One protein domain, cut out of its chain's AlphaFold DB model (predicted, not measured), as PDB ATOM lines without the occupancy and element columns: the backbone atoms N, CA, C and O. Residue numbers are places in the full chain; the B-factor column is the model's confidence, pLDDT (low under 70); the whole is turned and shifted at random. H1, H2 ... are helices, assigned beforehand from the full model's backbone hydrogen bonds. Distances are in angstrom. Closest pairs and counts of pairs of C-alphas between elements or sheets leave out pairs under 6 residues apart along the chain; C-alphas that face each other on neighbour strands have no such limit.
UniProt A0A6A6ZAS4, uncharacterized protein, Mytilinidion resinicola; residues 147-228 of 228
ATOM      1  N   THR A 147      17.276  26.834  -4.644       61.72
ATOM      2  CA  THR A 147      18.322  26.551  -3.665       61.72
ATOM      3  C   THR A 147      17.849  26.979  -2.278       61.72
ATOM      4  O   THR A 147      17.605  28.159  -2.034       61.72
ATOM      5  N   SER A 148      17.764  26.032  -1.342       60.38
ATOM      6  CA  SER A 148      17.733  26.340   0.098       60.38
ATOM      7  C   SER A 148      19.086  26.866   0.598       60.38
ATOM      8  O   SER A 148      19.171  27.445   1.681       60.38
ATOM      9  N   THR A 149      20.140  26.680  -0.201       60.41
ATOM     10  CA  THR A 149      21.484  27.206   0.024       60.41
ATOM     11  C   THR A 149      21.488  28.736  -0.043       60.41
ATOM     12  O   THR A 149      20.846  29.315  -0.924       60.41
ATOM     13  N   PRO A 150      22.240  29.419   0.841       64.12
ATOM     14  CA  PRO A 150      22.470  30.851   0.711       64.12
ATOM     15  C   PRO A 150      23.012  31.201  -0.685       64.12
ATOM     16  O   PRO A 150      23.790  30.444  -1.266       64.12
ATOM     17  N   ALA A 151      22.644  32.371  -1.212       73.81
ATOM     18  CA  ALA A 151      22.988  32.773  -2.581       73.81
ATOM     19  C   ALA A 151      24.501  32.737  -2.871       73.81
ATOM     20  O   ALA A 151      24.922  32.343  -3.954       73.81
ATOM     21  N   ARG A 152      25.337  33.092  -1.886       77.12
ATOM     22  CA  ARG A 152      26.784  33.256  -2.087       77.12
ATOM     23  C   ARG A 152      27.549  31.942  -2.357       77.12
ATOM     24  O   ARG A 152      28.287  31.917  -3.340       77.12
ATOM     25  N   PRO A 153      27.410  30.855  -1.564       80.31
ATOM     26  CA  PRO A 153      27.989  29.549  -1.904       80.31
ATOM     27  C   PRO A 153      27.601  29.057  -3.302       80.31
ATOM     28  O   PRO A 153      28.465  28.627  -4.065       80.31
ATOM     29  N   TYR A 154      26.325  29.205  -3.665       84.56
ATOM     30  CA  TYR A 154      25.823  28.851  -4.990       84.56
ATOM     31  C   TYR A 154      26.485  29.685  -6.101       84.56
ATOM     32  O   TYR A 154      27.044  29.123  -7.042       84.56
ATOM     33  N   HIS A 155      26.504  31.016  -5.969       89.12
ATOM     34  CA  HIS A 155      27.142  31.919  -6.937       89.12
ATOM     35  C   HIS A 155      28.643  31.650  -7.073       89.12
ATOM     36  O   HIS A 155      29.165  31.645  -8.184       89.12
ATOM     37  N   THR A 156      29.333  31.354  -5.968       88.62
ATOM     38  CA  THR A 156      30.762  31.003  -5.984       88.62
ATOM     39  C   THR A 156      31.009  29.717  -6.772       88.62
ATOM     40  O   THR A 156      31.911  29.669  -7.611       88.62
ATOM     41  N   ALA A 157      30.200  28.681  -6.542       84.62
ATOM     42  CA  ALA A 157      30.330  27.403  -7.235       84.62
ATOM     43  C   ALA A 157      30.008  27.506  -8.729       84.62
ATOM     44  O   ALA A 157      30.762  27.000  -9.564       84.62
ATOM     45  N   LEU A 158      28.923  28.206  -9.068       88.19
ATOM     46  CA  LEU A 158      28.552  28.477 -10.451       88.19
ATOM     47  C   LEU A 158      29.660  29.258 -11.165       88.19
ATOM     48  O   LEU A 158      30.051  28.894 -12.273       88.19
ATOM     49  N   ALA A 159      30.231  30.273 -10.511       91.19
ATOM     50  CA  ALA A 159      31.320  31.034 -11.097       91.19
ATOM     51  C   ALA A 159      32.574  30.184 -11.339       91.19
ATOM     52  O   ALA A 159      33.191  30.278 -12.399       91.19
ATOM     53  N   ALA A 160      32.929  29.310 -10.395       88.69
ATOM     54  CA  ALA A 160      34.044  28.384 -10.564       88.69
ATOM     55  C   ALA A 160      33.829  27.421 -11.747       88.69
ATOM     56  O   ALA A 160      34.765  27.171 -12.508       88.69
ATOM     57  N   ALA A 161      32.603  26.920 -11.939       88.19
ATOM     58  CA  ALA A 161      32.264  26.058 -13.072       88.19
ATOM     59  C   ALA A 161      32.383  26.798 -14.416       88.19
ATOM     60  O   ALA A 161      33.025  26.291 -15.336       88.19
ATOM     61  N   ILE A 162      31.840  28.018 -14.509       90.69
ATOM     62  CA  ILE A 162      31.929  28.860 -15.715       90.69
ATOM     63  C   ILE A 162      33.386  29.163 -16.055       90.69
ATOM     64  O   ILE A 162      33.811  28.987 -17.196       90.69
ATOM     65  N   ARG A 163      34.176  29.575 -15.058       90.88
ATOM     66  CA  ARG A 163      35.607  29.830 -15.235       90.88
ATOM     67  C   ARG A 163      36.316  28.605 -15.799       90.88
ATOM     68  O   ARG A 163      36.979  28.704 -16.825       90.88
ATOM     69  N   CYS A 164      36.119  27.447 -15.169       87.12
ATOM     70  CA  CYS A 164      36.735  26.200 -15.606       87.12
ATOM     71  C   CYS A 164      36.344  25.848 -17.054       87.12
ATOM     72  O   CYS A 164      37.187  25.442 -17.847       87.12
ATOM     73  N   HIS A 165      35.091  26.069 -17.451       89.12
ATOM     74  CA  HIS A 165      34.685  25.858 -18.838       89.12
ATOM     75  C   HIS A 165      35.466  26.750 -19.809       89.12
ATOM     76  O   HIS A 165      36.113  26.264 -20.731       89.12
ATOM     77  N   TYR A 166      35.445  28.061 -19.589       87.75
ATOM     78  CA  TYR A 166      35.990  29.017 -20.551       87.75
ATOM     79  C   TYR A 166      37.524  29.096 -20.541       87.75
ATOM     80  O   TYR A 166      38.127  29.451 -21.557       87.75
ATOM     81  N   GLU A 167      38.180  28.717 -19.445       85.25
ATOM     82  CA  GLU A 167      39.639  28.597 -19.395       85.25
ATOM     83  C   GLU A 167      40.139  27.360 -20.158       85.25
ATOM     84  O   GLU A 167      41.105  27.463 -20.917       85.25
ATOM     85  N   TYR A 168      39.466  26.211 -20.014       76.31
ATOM     86  CA  TYR A 168      39.988  24.922 -20.487       76.31
ATOM     87  C   TYR A 168      39.348  24.402 -21.781       76.31
ATOM     88  O   TYR A 168      39.934  23.548 -22.450       76.31
ATOM     89  N   VAL A 169      38.179  24.908 -22.179       77.00
ATOM     90  CA  VAL A 169      37.495  24.474 -23.402       77.00
ATOM     91  C   VAL A 169      37.830  25.432 -24.546       77.00
ATOM     92  O   VAL A 169      37.643  26.647 -24.474       77.00
ATOM     93  N   ALA A 170      38.382  24.878 -25.628       60.19
ATOM     94  CA  ALA A 170      38.837  25.656 -26.782       60.19
ATOM     95  C   ALA A 170      37.689  26.148 -27.682       60.19
ATOM     96  O   ALA A 170      37.878  27.086 -28.453       60.19
ATOM     97  N   THR A 171      36.516  25.519 -27.603       66.12
ATOM     98  CA  THR A 171      35.384  25.750 -28.509       66.12
ATOM     99  C   THR A 171      34.091  25.962 -27.739       66.12
ATOM    100  O   THR A 171      33.802  25.185 -26.833       66.12
ATOM    101  N   GLN A 172      33.286  26.937 -28.165       72.50
ATOM    102  CA  GLN A 172      31.908  27.097 -27.698       72.50
ATOM    103  C   GLN A 172      31.124  25.799 -27.943       72.50
ATOM    104  O   GLN A 172      31.177  25.232 -29.037       72.50
ATOM    105  N   ASP A 173      30.437  25.315 -26.914       86.56
ATOM    106  CA  ASP A 173      29.598  24.125 -26.970       86.56
ATOM    107  C   ASP A 173      28.274  24.333 -26.228       86.56
ATOM    108  O   ASP A 173      28.014  25.401 -25.673       86.56
ATOM    109  N   THR A 174      27.435  23.294 -26.212       90.00
ATOM    110  CA  THR A 174      26.119  23.331 -25.568       90.00
ATOM    111  C   THR A 174      26.199  23.690 -24.080       90.00
ATOM    112  O   THR A 174      25.312  24.377 -23.573       90.00
ATOM    113  N   MET A 175      27.249  23.258 -23.368       91.94
ATOM    114  CA  MET A 175      27.459  23.606 -21.960       91.94
ATOM    115  C   MET A 175      27.847  25.080 -21.809       91.94
ATOM    116  O   MET A 175      27.300  25.758 -20.943       91.94
ATOM    117  N   GLY A 176      28.712  25.601 -22.679       90.75
ATOM    118  CA  GLY A 176      29.049  27.026 -22.728       90.75
ATOM    119  C   GLY A 176      27.821  27.906 -22.982       90.75
ATOM    120  O   GLY A 176      27.584  28.873 -22.256       90.75
ATOM    121  N   ASP A 177      26.975  27.528 -23.942       90.88
ATOM    122  CA  ASP A 177      25.723  28.238 -24.229       90.88
ATOM    123  C   ASP A 177      24.766  28.229 -23.030       90.88
ATOM    124  O   ASP A 177      24.152  29.249 -22.697       90.88
ATOM    125  N   LEU A 178      24.649  27.085 -22.352       91.12
ATOM    126  CA  LEU A 178      23.869  26.965 -21.124       91.12
ATOM    127  C   LEU A 178      24.429  27.884 -20.027       91.12
ATOM    128  O   LEU A 178      23.668  28.628 -19.415       91.12
ATOM    129  N   MET A 179      25.745  27.876 -19.814       91.38
ATOM    130  CA  MET A 179      26.425  28.696 -18.811       91.38
ATOM    131  C   MET A 179      26.237  30.196 -19.036       91.38
ATOM    132  O   MET A 179      25.981  30.917 -18.075       91.38
ATOM    133  N   VAL A 180      26.288  30.667 -20.283       91.62
ATOM    134  CA  VAL A 180      25.987  32.069 -20.621       91.62
ATOM    135  C   VAL A 180      24.531  32.402 -20.316       91.62
ATOM    136  O   VAL A 180      24.248  33.422 -19.690       91.62
ATOM    137  N   ASN A 181      23.596  31.535 -20.713       90.44
ATOM    138  CA  ASN A 181      22.175  31.772 -20.470       90.44
ATOM    139  C   ASN A 181      21.841  31.812 -18.976       90.44
ATOM    140  O   ASN A 181      21.113  32.706 -18.559       90.44
ATOM    141  N   ILE A 182      22.406  30.900 -18.178       87.62
ATOM    142  CA  ILE A 182      22.292  30.912 -16.714       87.62
ATOM    143  C   ILE A 182      22.939  32.177 -16.152       87.62
ATOM    144  O   ILE A 182      22.352  32.854 -15.313       87.62
ATOM    145  N   GLY A 183      24.138  32.504 -16.634       86.44
ATOM    146  CA  GLY A 183      24.910  33.672 -16.238       86.44
ATOM    147  C   GLY A 183      24.122  34.974 -16.326       86.44
ATOM    148  O   GLY A 183      24.213  35.832 -15.453       86.44
ATOM    149  N   MET A 184      23.332  35.091 -17.392       87.69
ATOM    150  CA  MET A 184      22.528  36.261 -17.722       87.69
ATOM    151  C   MET A 184      21.084  36.193 -17.210       87.69
ATOM    152  O   MET A 184      20.332  37.156 -17.384       87.69
ATOM    153  N   ASP A 185      20.658  35.073 -16.632       85.69
ATOM    154  CA  ASP A 185      19.298  34.919 -16.134       85.69
ATOM    155  C   ASP A 185      19.124  35.691 -14.821       85.69
ATOM    156  O   ASP A 185      19.633  35.317 -13.767       85.69
ATOM    157  N   SER A 186      18.363  36.783 -14.871       75.19
ATOM    158  CA  SER A 186      18.090  37.613 -13.698       75.19
ATOM    159  C   SER A 186      17.336  36.880 -12.586       75.19
ATOM    160  O   SER A 186      17.392  37.319 -11.439       75.19
ATOM    161  N   SER A 187      16.626  35.788 -12.896       77.56
ATOM    162  CA  SER A 187      15.804  35.063 -11.920       77.56
ATOM    163  C   SER A 187      16.626  34.328 -10.854       77.56
ATOM    164  O   SER A 187      16.139  34.133  -9.742       77.56
ATOM    165  N   ASN A 188      17.885  33.987 -11.146       77.88
ATOM    166  CA  ASN A 188      18.784  33.307 -10.206       77.88
ATOM    167  C   ASN A 188      19.675  34.277  -9.393       77.88
ATOM    168  O   ASN A 188      20.481  33.847  -8.562       77.88
ATOM    169  N   GLY A 189      19.566  35.589  -9.649       82.56
ATOM    170  CA  GLY A 189      20.325  36.648  -8.974       82.56
ATOM    171  C   GLY A 189      21.839  36.650  -9.234       82.56
ATOM    172  O   GLY A 189      22.529  37.540  -8.741       82.56
ATOM    173  N   PHE A 190      22.374  35.699 -10.004       87.88
ATOM    174  CA  PHE A 190      23.808  35.575 -10.258       87.88
ATOM    175  C   PHE A 190      24.336  36.742 -11.088       87.88
ATOM    176  O   PHE A 190      25.370  37.296 -10.750       87.88
ATOM    177  N   VAL A 191      23.591  37.209 -12.096       90.38
ATOM    178  CA  VAL A 191      23.988  38.366 -12.925       90.38
ATOM    179  C   VAL A 191      24.236  39.653 -12.111       90.38
ATOM    180  O   VAL A 191      24.929  40.562 -12.562       90.38
ATOM    181  N   GLN A 192      23.675  39.746 -10.899       89.19
ATOM    182  CA  GLN A 192      23.821  40.892  -9.992       89.19
ATOM    183  C   GLN A 192      24.936  40.697  -8.949       89.19
ATOM    184  O   GLN A 192      25.212  41.614  -8.172       89.19
ATOM    185  N   SER A 193      25.557  39.517  -8.902       91.69
ATOM    186  CA  SER A 193      26.540  39.150  -7.886       91.69
ATOM    187  C   SER A 193      27.930  39.724  -8.177       91.69
ATOM    188  O   SER A 193      28.261  40.127  -9.298       91.69
ATOM    189  N   GLU A 194      28.774  39.766  -7.144       93.56
ATOM    190  CA  GLU A 194      30.183  40.135  -7.305       93.56
ATOM    191  C   GLU A 194      30.935  39.063  -8.109       93.56
ATOM    192  O   GLU A 194      31.809  39.382  -8.914       93.56
ATOM    193  N   GLU A 195      30.558  37.797  -7.935       93.94
ATOM    194  CA  GLU A 195      31.132  36.646  -8.621       93.94
ATOM    195  C   GLU A 195      30.933  36.727 -10.142       93.94
ATOM    196  O   GLU A 195      31.876  36.469 -10.891       93.94
ATOM    197  N   PHE A 196      29.752  37.149 -10.611       92.69
ATOM    198  CA  PHE A 196      29.512  37.378 -12.038       92.69
ATOM    199  C   PHE A 196      30.360  38.531 -12.580       92.69
ATOM    200  O   PHE A 196      30.975  38.393 -13.636       92.69
ATOM    201  N   ARG A 197      30.453  39.651 -11.849       93.75
ATOM    202  CA  ARG A 197      31.288  40.788 -12.271       93.75
ATOM    203  C   ARG A 197      32.752  40.374 -12.432       93.75
ATOM    204  O   ARG A 197      33.338  40.623 -13.478       93.75
ATOM    205  N   ARG A 198      33.301  39.655 -11.446       94.44
ATOM    206  CA  ARG A 198      34.671  39.123 -11.516       94.44
ATOM    207  C   ARG A 198      34.871  38.176 -12.697       94.44
ATOM    208  O   ARG A 198      35.927  38.206 -13.308       94.44
ATOM    209  N   LEU A 199      33.882  37.348 -13.047       93.12
ATOM    210  CA  LEU A 199      33.986  36.492 -14.234       93.12
ATOM    211  C   LEU A 199      34.109  37.285 -15.533       93.12
ATOM    212  O   LEU A 199      34.910  36.911 -16.384       93.12
ATOM    213  N   ILE A 200      33.309  38.340 -15.694       93.56
ATOM    214  CA  ILE A 200      33.373  39.197 -16.882       93.56
ATOM    215  C   ILE A 200      34.739  39.888 -16.967       93.56
ATOM    216  O   ILE A 200      35.327  39.941 -18.045       93.56
ATOM    217  N   ASP A 201      35.266  40.353 -15.834       93.38
ATOM    218  CA  ASP A 201      36.551  41.052 -15.786       93.38
ATOM    219  C   ASP A 201      37.749  40.109 -16.012       93.38
ATOM    220  O   ASP A 201      38.720  40.480 -16.672       93.38
ATOM    221  N   GLU A 202      37.701  38.884 -15.477       93.69
ATOM    222  CA  GLU A 202      38.850  37.968 -15.444       93.69
ATOM    223  C   GLU A 202      38.860  36.930 -16.578       93.69
ATOM    224  O   GLU A 202      39.923  36.415 -16.926       93.69
ATOM    225  N   VAL A 203      37.705  36.600 -17.168       91.88
ATOM    226  CA  VAL A 203      37.572  35.512 -18.150       91.88
ATOM    227  C   VAL A 203      37.101  36.073 -19.493       91.88
ATOM    228  O   VAL A 203      35.923  36.009 -19.842       91.88
ATOM    229  N   SER A 204      38.037  36.597 -20.295       90.69
ATOM    230  CA  SER A 204      37.727  37.330 -21.538       90.69
ATOM    231  C   SER A 204      36.840  36.554 -22.518       90.69
ATOM    232  O   SER A 204      35.881  37.108 -23.044       90.69
ATOM    233  N   LYS A 205      37.080  35.248 -22.706       90.44
ATOM    234  CA  LYS A 205      36.242  34.406 -23.582       90.44
ATOM    235  C   LYS A 205      34.787  34.311 -23.105       90.44
ATOM    236  O   LYS A 205      33.878  34.197 -23.923       90.44
ATOM    237  N   TYR A 206      34.562  34.329 -21.791       91.38
ATOM    238  CA  TYR A 206      33.213  34.329 -21.233       91.38
ATOM    239  C   TYR A 206      32.543  35.690 -21.442       91.38
ATOM    240  O   TYR A 206      31.399  35.740 -21.886       91.38
ATOM    241  N   ALA A 207      33.273  36.788 -21.216       90.56
ATOM    242  CA  ALA A 207      32.788  38.137 -21.506       90.56
ATOM    243  C   ALA A 207      32.389  38.306 -22.984       90.56
ATOM    244  O   ALA A 207      31.307  38.813 -23.276       90.56
ATOM    245  N   GLU A 208      33.210  37.809 -23.915       91.50
ATOM    246  CA  GLU A 208      32.904  37.782 -25.352       91.50
ATOM    247  C   GLU A 208      31.637  36.970 -25.658       91.50
ATOM    248  O   GLU A 208      30.782  37.411 -26.430       91.50
ATOM    249  N   ALA A 209      31.474  35.800 -25.032       90.81
ATOM    250  CA  ALA A 209      30.294  34.960 -25.221       90.81
ATOM    251  C   ALA A 209      29.009  35.625 -24.690       90.81
ATOM    252  O   ALA A 209      27.968  35.568 -25.350       90.81
ATOM    253  N   VAL A 210      29.087  36.299 -23.538       90.75
ATOM    254  CA  VAL A 210      27.989  37.095 -22.965       90.75
ATOM    255  C   VAL A 210      27.635  38.269 -23.878       90.75
ATOM    256  O   VAL A 210      26.461  38.460 -24.197       90.75
ATOM    257  N   GLN A 211      28.631  39.015 -24.360       90.44
ATOM    258  CA  GLN A 211      28.432  40.138 -25.277       90.44
ATOM    259  C   GLN A 211      27.753  39.689 -26.578       90.44
ATOM    260  O   GLN A 211      26.738  40.259 -26.980       90.44
ATOM    261  N   LYS A 212      28.239  38.605 -27.192       88.44
ATOM    262  CA  LYS A 212      27.630  38.012 -28.390       88.44
ATOM    263  C   LYS A 212      26.184  37.570 -28.142       88.44
ATOM    264  O   LYS A 212      25.325  37.754 -29.001       88.44
ATOM    265  N   ASN A 213      25.889  36.988 -26.976       87.06
ATOM    266  CA  ASN A 213      24.523  36.595 -26.616       87.06
ATOM    267  C   ASN A 213      23.596  37.816 -26.495       87.06
ATOM    268  O   ASN A 213      22.484  37.788 -27.025       87.06
ATOM    269  N   LEU A 214      24.065  38.899 -25.866       86.75
ATOM    270  CA  LEU A 214      23.332  40.165 -25.788       86.75
ATOM    271  C   LEU A 214      23.030  40.718 -27.184       86.75
ATOM    272  O   LEU A 214      21.872  41.005 -27.478       86.75
ATOM    273  N   GLU A 215      24.036  40.815 -28.053       85.69
ATOM    274  CA  GLU A 215      23.880  41.298 -29.432       85.69
ATOM    275  C   GLU A 215      22.846  40.483 -30.211       85.69
ATOM    276  O   GLU A 215      21.947  41.057 -30.824       85.69
ATOM    277  N   MET A 216      22.903  39.149 -30.123       79.25
ATOM    278  CA  MET A 216      21.917  38.284 -30.772       79.25
ATOM    279  C   MET A 216      20.497  38.564 -30.281       79.25
ATOM    280  O   MET A 216      19.593  38.658 -31.113       79.25
ATOM    281  N   ARG A 217      20.295  38.748 -28.965       77.06
ATOM    282  CA  ARG A 217      18.980  39.090 -28.393       77.06
ATOM    283  C   ARG A 217      18.496  40.448 -28.898       77.06
ATOM    284  O   ARG A 217      17.348  40.559 -29.321       77.06
ATOM    285  N   TYR A 218      19.358  41.465 -28.916       65.94
ATOM    286  CA  TYR A 218      19.008  42.782 -29.459       65.94
ATOM    287  C   TYR A 218      18.620  42.702 -30.944       65.94
ATOM    288  O   TYR A 218      17.599  43.267 -31.336       65.94
ATOM    289  N   CYS A 219      19.345  41.934 -31.763       59.34
ATOM    290  CA  CYS A 219      18.992  41.724 -33.169       59.34
ATOM    291  C   CYS A 219      17.631  41.031 -33.344       59.34
ATOM    292  O   CYS A 219      16.869  41.408 -34.236       59.34
ATOM    293  N   THR A 220      17.277  40.073 -32.476       59.19
ATOM    294  CA  THR A 220      15.955  39.420 -32.527       59.19
ATOM    295  C   THR A 220      14.823  40.366 -32.123       59.19
ATOM    296  O   THR A 220      13.759  40.337 -32.736       59.19
ATOM    297  N   PHE A 221      15.037  41.221 -31.117       54.38
ATOM    298  CA  PHE A 221      14.010  42.148 -30.623       54.38
ATOM    299  C   PHE A 221      13.731  43.321 -31.568       54.38
ATOM    300  O   PHE A 221      12.596  43.787 -31.635       54.38
ATOM    301  N   TYR A 222      14.737  43.790 -32.308       54.75
ATOM    302  CA  TYR A 222      14.593  44.953 -33.188       54.75
ATOM    303  C   TYR A 222      14.377  44.606 -34.668       54.75
ATOM    304  O   TYR A 222      14.335  45.515 -35.494       54.75
ATOM    305  N   GLY A 223      14.205  43.325 -35.022       47.88
ATOM    306  CA  GLY A 223      13.840  42.907 -36.383       47.88
ATOM    307  C   GLY A 223      14.827  43.352 -37.469       47.88
ATOM    308  O   GLY A 223      14.455  43.443 -38.640       47.88
ATOM    309  N   TYR A 224      16.072  43.662 -37.101       48.69
ATOM    310  CA  TYR A 224      17.098  44.011 -38.073       48.69
ATOM    311  C   TYR A 224      17.529  42.735 -38.793       48.69
ATOM    312  O   TYR A 224      18.066  41.813 -38.181       48.69
ATOM    313  N   ASN A 225      17.290  42.689 -40.103       45.34
ATOM    314  CA  ASN A 225      17.897  41.705 -40.989       45.34
ATOM    315  C   ASN A 225      19.422  41.779 -40.813       45.34
ATOM    316  O   ASN A 225      20.041  42.731 -41.288       45.34
ATOM    317  N   CYS A 226      20.025  40.799 -40.133       41.50
ATOM    318  CA  CYS A 226      21.467  40.580 -40.223       41.50
ATOM    319  C   CYS A 226      21.806  40.390 -41.710       41.50
ATOM    320  O   CYS A 226      21.234  39.487 -42.329       41.50
ATOM    321  N   PRO A 227      22.675  41.219 -42.314       44.53
ATOM    322  CA  PRO A 227      23.160  40.930 -43.653       44.53
ATOM    323  C   PRO A 227      23.946  39.612 -43.602       44.53
ATOM    324  O   PRO A 227      24.808  39.448 -42.736       44.53
ATOM    325  N   MET A 228      23.574  38.670 -44.478       37.59
ATOM    326  CA  MET A 228      24.320  37.427 -44.717       37.59
ATOM    327  C   MET A 228      25.730  37.705 -45.231       37.59
ATOM    328  O   MET A 228      25.888  38.688 -45.994       37.59
TER     329      MET A 228
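Overview. This is residues 147 to 228 of the 228 residues of an uncharacterized protein of Mytilinidion resinicola (UniProt A0A6A6ZAS4). A small group of three helices has H1 in the middle, with H3 beside it, running the same way, and H2 folded back along its later part as a helical hairpin. The fourth helix, H4, starts near the last part of H1, crosses H2 about perpendicular and runs outward, so that residues 217 to 225, of which 217 to 221 belong to H4, stick out. The printed part has 82 residues with four named helices in the order H1, H2, H3, H4 and no named strand; the class is all helix. The whole is only just compact, close to loose, with a radius of gyration of the C-alphas of 13.8 A, and elongated, spanning 44 by 28 by 22 A.

Arrangement. H1, residues 151 to 168, touches H3, residues 194 to 202, with its residues 155 to 163 alone, at a shallow tilt of 17 degrees, the same way; the closest C-alphas, of Ala 159 and Glu 195, are 6.1 A apart. H1 and H2, residues 174 to 183, form a hairpin and run opposite ways at a steep tilt of 36 degrees, only just past shallow. They touch through residues 162 to 166 of H1 alone; the closest C-alphas are those of Ile 162 and Met 179, 6.3 A apart. H4, residues 204 to 221, touches H2 with residues 206 to 213 alone, about perpendicular at 79 degrees, and the closest C-alphas, of Val 180 and Val 210, are 5.9 A apart. H4 touches H1 with residues 205 to 206 alone, about perpendicular at 78 degrees; the closest C-alphas, of Tyr 166 and Tyr 206, are 6.0 A apart. H3 and H4 touch only at the corner by their link, the closest C-alphas, of Ile 200 and Ala 207, being 4.8 A apart. H2 and H3 are close but not clearly touching, with the closest C-alphas, of Gly 183 and Phe 196, 7.2 A apart. The helix packing is mostly crossed, with 1 of 4 pairs at a shallow tilt. In H1, H2, H3 and H4 every O i to N i+4 pair is within hydrogen-bond range.

Along the chain. H1, 151 to 168, begins at C-alpha 151 (22.988, 32.773, -2.581) and is 25.9 A long. H2, 174 to 183, is 14.0 A long, and H3, 194 to 202, is 12.1 A. H4, 204 to 221, is 25.9 A long and ends at C-alpha 221 (14.010, 42.148, -30.623).

Size, cuts and confidence. The C-alphas of Ser 148 and Met 228, the two farthest apart, are 46.6 A from each other. The printed part has no cut. The links H1 to H2 and H3 to H4 are tight, and H2 to H3 is short. The mean pLDDT of the printed part is 80.8; residues 147 to 150, 170 to 171 and 218 to 228 are under 70.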